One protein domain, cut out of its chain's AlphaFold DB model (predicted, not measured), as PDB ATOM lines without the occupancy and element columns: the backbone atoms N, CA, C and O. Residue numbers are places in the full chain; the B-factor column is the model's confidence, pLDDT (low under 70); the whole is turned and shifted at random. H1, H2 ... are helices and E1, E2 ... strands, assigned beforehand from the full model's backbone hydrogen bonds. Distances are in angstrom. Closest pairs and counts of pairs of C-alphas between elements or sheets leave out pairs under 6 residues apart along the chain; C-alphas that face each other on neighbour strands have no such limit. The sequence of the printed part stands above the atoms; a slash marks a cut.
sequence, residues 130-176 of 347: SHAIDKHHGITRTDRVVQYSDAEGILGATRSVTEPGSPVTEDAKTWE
ATOM      1  N   SER A 130     159.756 160.666 133.298       96.56
ATOM      2  CA  SER A 130     159.851 159.580 134.262       96.56
ATOM      3  C   SER A 130     159.434 160.053 135.660       96.56
ATOM      4  O   SER A 130     158.568 159.458 136.306       96.56
ATOM      5  N   HIS A 131     159.991 161.179 136.112       95.44
ATOM      6  CA  HIS A 131     159.643 161.763 137.408       95.44
ATOM      7  C   HIS A 131     158.195 162.270 137.447       95.44
ATOM      8  O   HIS A 131     157.525 162.158 138.476       95.44
ATOM      9  N   ALA A 132     157.691 162.829 136.343       95.31
ATOM     10  CA  ALA A 132     156.304 163.270 136.246       95.31
ATOM     11  C   ALA A 132     155.307 162.104 136.367       95.31
ATOM     12  O   ALA A 132     154.277 162.275 137.020       95.31
ATOM     13  N   ILE A 133     155.626 160.930 135.810       97.31
ATOM     14  CA  ILE A 133     154.815 159.706 135.916       97.31
ATOM     15  C   ILE A 133     154.773 159.201 137.360       97.31
ATOM     16  O   ILE A 133     153.687 159.032 137.911       97.31
ATOM     17  N   ASP A 134     155.927 159.031 138.017       97.12
ATOM     18  CA  ASP A 134     155.949 158.603 139.425       97.12
ATOM     19  C   ASP A 134     155.143 159.577 140.302       97.12
ATOM     20  O   ASP A 134     154.303 159.156 141.100       97.12
ATOM     21  N   LYS A 135     155.309 160.890 140.083       95.38
ATOM     22  CA  LYS A 135     154.533 161.925 140.779       95.38
ATOM     23  C   LYS A 135     153.029 161.822 140.494       95.38
ATOM     24  O   LYS A 135     152.236 162.024 141.411       95.38
ATOM     25  N   HIS A 136     152.625 161.531 139.255       96.06
ATOM     26  CA  HIS A 136     151.220 161.341 138.876       96.06
ATOM     27  C   HIS A 136     150.575 160.178 139.642       96.06
ATOM     28  O   HIS A 136     149.429 160.286 140.071       96.06
ATOM     29  N   HIS A 137     151.337 159.115 139.907       96.12
ATOM     30  CA  HIS A 137     150.915 157.989 140.746       96.12
ATOM     31  C   HIS A 137     151.088 158.228 142.256       96.12
ATOM     32  O   HIS A 137     150.893 157.310 143.051       96.12
ATOM     33  N   GLY A 138     151.450 159.445 142.675       95.44
ATOM     34  CA  GLY A 138     151.661 159.787 144.083       95.44
ATOM     35  C   GLY A 138     152.934 159.193 144.692       95.44
ATOM     36  O   GLY A 138     153.074 159.174 145.914       95.44
ATOM     37  N   ILE A 139     153.869 158.713 143.871       95.69
ATOM     38  CA  ILE A 139     155.122 158.111 144.324       95.69
ATOM     39  C   ILE A 139     156.197 159.185 144.477       95.69
ATOM     40  O   ILE A 139     156.427 160.015 143.597       95.69
ATOM     41  N   THR A 140     156.892 159.145 145.614       92.81
ATOM     42  CA  THR A 140     158.059 159.988 145.887       92.81
ATOM     43  C   THR A 140     159.331 159.163 145.736       92.81
ATOM     44  O   THR A 140     159.463 158.112 146.357       92.81
ATOM     45  N   ARG A 141     160.282 159.653 144.936       93.50
ATOM     46  CA  ARG A 141     161.621 159.061 144.805       93.50
ATOM     47  C   ARG A 141     162.460 159.409 146.035       93.50
ATOM     48  O   ARG A 141     162.664 160.587 146.313       93.50
ATOM     49  N   THR A 142     162.908 158.407 146.787       91.94
ATOM     50  CA  THR A 142     163.621 158.596 148.068       91.94
ATOM     51  C   THR A 142     165.073 159.035 147.906       91.94
ATOM     52  O   THR A 142     165.642 159.629 148.812       91.94
ATOM     53  N   ASP A 143     165.666 158.734 146.759       93.44
ATOM     54  CA  ASP A 143     167.034 159.062 146.347       93.44
ATOM     55  C   ASP A 143     167.105 160.353 145.516       93.44
ATOM     56  O   ASP A 143     168.137 160.717 144.961       93.44
ATOM     57  N   ARG A 144     165.987 161.070 145.409       91.50
ATOM     58  CA  ARG A 144     165.919 162.338 144.703       91.50
ATOM     59  C   ARG A 144     166.385 163.477 145.609       91.50
ATOM     60  O   ARG A 144     165.739 163.781 146.609       91.50
ATOM     61  N   VAL A 145     167.409 164.213 145.179       90.19
ATOM     62  CA  VAL A 145     167.960 165.359 145.918       90.19
ATOM     63  C   VAL A 145     167.616 166.677 145.225       90.19
ATOM     64  O   VAL A 145     167.839 166.881 144.026       90.19
ATOM     65  N   VAL A 146     167.036 167.592 146.003       87.06
ATOM     66  CA  VAL A 146     166.706 168.960 145.595       87.06
ATOM     67  C   VAL A 146     167.476 169.919 146.488       87.06
ATOM     68  O   VAL A 146     167.342 169.863 147.706       87.06
ATOM     69  N   GLN A 147     168.228 170.829 145.881       83.12
ATOM     70  CA  GLN A 147     168.825 171.953 146.585       83.12
ATOM     71  C   GLN A 147     167.952 173.197 146.428       83.12
ATOM     72  O   GLN A 147     167.408 173.479 145.355       83.12
ATOM     73  N   TYR A 148     167.838 173.938 147.525       76.62
ATOM     74  CA  TYR A 148     167.162 175.224 147.585       76.62
ATOM     75  C   TYR A 148     168.217 176.281 147.880       76.62
ATOM     76  O   TYR A 148     168.945 176.174 148.866       76.62
ATOM     77  N   SER A 149     168.338 177.271 146.998       62.41
ATOM     78  CA  SER A 149     169.115 178.467 147.293       62.41
ATOM     79  C   SER A 149     168.170 179.594 147.686       62.41
ATOM     80  O   SER A 149     167.495 180.167 146.823       62.41
ATOM     81  N   ASP A 150     168.172 179.922 148.974       51.03
ATOM     82  CA  ASP A 150     167.545 181.120 149.512       51.03
ATOM     83  C   ASP A 150     168.631 182.200 149.552       51.03
ATOM     84  O   ASP A 150     169.484 182.216 150.438       51.03
ATOM     85  N   ALA A 151     168.680 183.061 148.536       49.25
ATOM     86  CA  ALA A 151     169.535 184.243 148.564       49.25
ATOM     87  C   ALA A 151     168.641 185.477 148.702       49.25
ATOM     88  O   ALA A 151     167.819 185.741 147.823       49.25
ATOM     89  N   GLU A 152     168.806 186.229 149.794       37.91
ATOM     90  CA  GLU A 152     168.134 187.518 149.981       37.91
ATOM     91  C   GLU A 152     168.369 188.430 148.760       37.91
ATOM     92  O   GLU A 152     169.502 188.613 148.301       37.91
ATOM     93  N   GLY A 153     167.285 188.994 148.216       44.22
ATOM     94  CA  GLY A 153     167.327 189.936 147.090       44.22
ATOM     95  C   GLY A 153     167.375 189.312 145.688       44.22
ATOM     96  O   GLY A 153     167.681 190.023 144.731       44.22
ATOM     97  N   ILE A 154     167.100 188.009 145.543       43.97
ATOM     98  CA  ILE A 154     166.790 187.380 144.249       43.97
ATOM     99  C   ILE A 154     165.293 187.054 144.223       43.97
ATOM    100  O   ILE A 154     164.804 186.283 145.047       43.97
ATOM    101  N   LEU A 155     164.562 187.624 143.264       37.59
ATOM    102  CA  LEU A 155     163.182 187.229 142.977       37.59
ATOM    103  C   LEU A 155     163.161 185.758 142.521       37.59
ATOM    104  O   LEU A 155     163.560 185.432 141.403       37.59
ATOM    105  N   GLY A 156     162.701 184.879 143.416       44.81
ATOM    106  CA  GLY A 156     162.484 183.451 143.179       44.81
ATOM    107  C   GLY A 156     163.519 182.546 143.854       44.81
ATOM    108  O   GLY A 156     164.693 182.534 143.480       44.81
ATOM    109  N   ALA A 157     163.068 181.718 144.807       44.62
ATOM    110  CA  ALA A 157     163.868 180.607 145.321       44.62
ATOM    111  C   ALA A 157     164.311 179.728 144.145       44.62
ATOM    112  O   ALA A 157     163.488 179.206 143.383       44.62
ATOM    113  N   THR A 158     165.619 179.587 143.954       56.41
ATOM    114  CA  THR A 158     166.137 178.799 142.836       56.41
ATOM    115  C   THR A 158     166.212 177.348 143.294       56.41
ATOM    116  O   THR A 158     167.053 176.970 144.105       56.41
ATOM    117  N   ARG A 159     165.273 176.533 142.809       68.81
ATOM    118  CA  ARG A 159     165.246 175.089 143.050       68.81
ATOM    119  C   ARG A 159     166.114 174.398 142.003       68.81
ATOM    120  O   ARG A 159     165.788 174.453 140.816       68.81
ATOM    121  N   SER A 160     167.169 173.712 142.423       75.75
ATOM    122  CA  SER A 160     167.988 172.876 141.541       75.75
ATOM    123  C   SER A 160     167.852 171.404 141.916       75.75
ATOM    124  O   SER A 160     167.751 171.025 143.080       75.75
ATOM    125  N   VAL A 161     167.789 170.553 140.899       82.94
ATOM    126  CA  VAL A 161     167.807 169.101 141.071       82.94
ATOM    127  C   VAL A 161     169.245 168.661 140.897       82.94
ATOM    128  O   VAL A 161     169.772 168.781 139.795       82.94
ATOM    129  N   THR A 162     169.882 168.208 141.972       85.81
ATOM    130  CA  THR A 162     171.251 167.677 141.907       85.81
ATOM    131  C   THR A 162     171.249 166.189 141.620       85.81
ATOM    132  O   THR A 162     172.117 165.710 140.901       85.81
ATOM    133  N   GLU A 163     170.237 165.478 142.120       89.56
ATOM    134  CA  GLU A 163     170.038 164.054 141.863       89.56
ATOM    135  C   GLU A 163     168.563 163.834 141.481       89.56
ATOM    136  O   GLU A 163     167.667 164.151 142.274       89.56
ATOM    137  N   PRO A 164     168.266 163.362 140.255       87.69
ATOM    138  CA  PRO A 164     166.887 163.192 139.785       87.69
ATOM    139  C   PRO A 164     166.141 162.045 140.490       87.69
ATOM    140  O   PRO A 164     164.909 162.066 140.540       87.69
ATOM    141  N   GLY A 165     166.883 161.105 141.085       92.56
ATOM    142  CA  GLY A 165     166.374 159.877 141.695       92.56
ATOM    143  C   GLY A 165     165.928 158.841 140.662       92.56
ATOM    144  O   GLY A 165     165.547 159.191 139.540       92.56
ATOM    145  N   SER A 166     165.957 157.567 141.041       96.00
ATOM    146  CA  SER A 166     165.614 156.440 140.177       96.00
ATOM    147  C   SER A 166     164.100 156.283 139.978       96.00
ATOM    148  O   SER A 166     163.319 156.493 140.912       96.00
ATOM    149  N   PRO A 167     163.652 155.892 138.771       96.44
ATOM    150  CA  PRO A 167     162.249 155.582 138.511       96.44
ATOM    151  C   PRO A 167     161.730 154.404 139.337       96.44
ATOM    152  O   PRO A 167     162.405 153.382 139.476       96.44
ATOM    153  N   VAL A 168     160.496 154.525 139.836       96.69
ATOM    154  CA  VAL A 168     159.871 153.495 140.685       96.69
ATOM    155  C   VAL A 168     158.870 152.648 139.905       96.69
ATOM    156  O   VAL A 168     158.964 151.419 139.925       96.69
ATOM    157  N   THR A 169     157.917 153.281 139.216       96.62
ATOM    158  CA  THR A 169     156.917 152.570 138.397       96.62
ATOM    159  C   THR A 169     157.531 151.979 137.124       96.62
ATOM    160  O   THR A 169     158.514 152.499 136.601       96.62
ATOM    161  N   GLU A 170     156.937 150.908 136.582       97.56
ATOM    162  CA  GLU A 170     157.363 150.335 135.290       97.56
ATOM    163  C   GLU A 170     157.211 151.338 134.137       97.56
ATOM    164  O   GLU A 170     158.087 151.435 133.272       97.56
ATOM    165  N   ASP A 171     156.160 152.161 134.168       97.44
ATOM    166  CA  ASP A 171     155.984 153.252 133.211       97.44
ATOM    167  C   ASP A 171     157.100 154.298 133.365       97.44
ATOM    168  O   ASP A 171     157.727 154.678 132.377       97.44
ATOM    169  N   ALA A 172     157.446 154.718 134.589       97.31
ATOM    170  CA  ALA A 172     158.557 155.649 134.794       97.31
ATOM    171  C   ALA A 172     159.907 155.070 134.347       97.31
ATOM    172  O   ALA A 172     160.719 155.820 133.803       97.31
ATOM    173  N   LYS A 173     160.155 153.766 134.535       97.50
ATOM    174  CA  LYS A 173     161.363 153.088 134.032       97.50
ATOM    175  C   LYS A 173     161.400 153.081 132.507       97.50
ATOM    176  O   LYS A 173     162.435 153.356 131.915       97.50
ATOM    177  N   THR A 174     160.256 152.835 131.867       98.00
ATOM    178  CA  THR A 174     160.123 152.870 130.401       98.00
ATOM    179  C   THR A 174     160.461 154.255 129.838       98.00
ATOM    180  O   THR A 174     161.090 154.361 128.785       98.00
ATOM    181  N   TRP A 175     160.084 155.317 130.553       96.88
ATOM    182  CA  TRP A 175     160.315 156.708 130.155       96.88
ATOM    183  C   TRP A 175     161.541 157.353 130.824       96.88
ATOM    184  O   TRP A 175     161.683 158.580 130.807       96.88
ATOM    185  N   GLU A 176     162.455 156.562 131.388       95.56
ATOM    186  CA  GLU A 176     163.704 157.069 131.959       95.56
ATOM    187  C   GLU A 176     164.565 157.760 130.889       95.56
ATOM    188  O   GLU A 176     164.770 157.244 129.791       95.56
TER     189      GLU A 176
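Overview. This is residues 130 to 176 of the 347 residues of the protein "Methyltransferase" of Nesterenkonia alkaliphila (UniProt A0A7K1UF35). A long hairpin of two antiparallel strands, E1 and E2, reaches out as an arm from a small head in which two short helices, H1 and H2, pack on each other. The far tip of the arm, residues 151 to 156, sticks out free, and the first and last printed residues lie together at the head. The printed part has 47 residues, with two named helices and two named strands in the order H1, E1, E2, H2; the sheet has the order E1 - E2. The class is mixed, helices and strands, though under half of the residues, 23 of 47, are in named elements. The whole is loose, with a radius of gyration of the C-alphas of 13.4 A, and its C-alphas span 42 by 17 by 15 A, the arm making the length.

Arrangement. Look first at the sheet, where E1, residues 145 to 149, and E2, residues 158 to 163, form a hairpin. They are antiparallel, with 155 degrees between their directions. Near its tip, C-alphas 149 and 158 face each other at 5.4 A; at its other end, C-alphas 145 and 163 do so at 4.7 A. Between the strands you will find N 147 and O 160 within hydrogen-bond range at 2.8 A, and N 145 and O 163 at 2.9 A. Now go to H1, residues 130 to 136, and H2, residues 170 to 174, which touch; their closest C-alphas are those of Ser 130 and Ala 172, 4.2 A apart. H1 and E2 are apart, and E1 and H2 are apart. In H1 and H2 every O i to N i+4 pair is within hydrogen-bond range.

Along the chain. Find C-alpha 145 at (167.960, 165.359, 145.918); from there E1 runs 13.2 A to C-alpha 149. E2 comes back from C-alpha 158 at (166.137, 178.799, 142.836), covering 15.3 A to C-alpha 163. H1 begins at C-alpha 130, at (159.851, 159.580, 134.262), and ends at C-alpha 136, 9.9 A away. H2 runs 6.2 A from C-alpha 170 to C-alpha 174 at (160.123, 152.870, 130.401).

Size, cuts and confidence. The two C-alphas farthest apart are those of Gly 153 and Glu 170, at 42.5 A. The C-alphas of the first and last printed residues, Ser 130 and Glu 176, are 5.1 A apart. The printed part has no cut. The links from H1 to E1, from E1 to E2 and from E2 to H2 are short. The mean pLDDT of the printed part is 82.6; look at the B-factor column of residues 149 to 159, of which 149 belongs to E1 and 158 to 159 belong to E2, and you will find the values under 70.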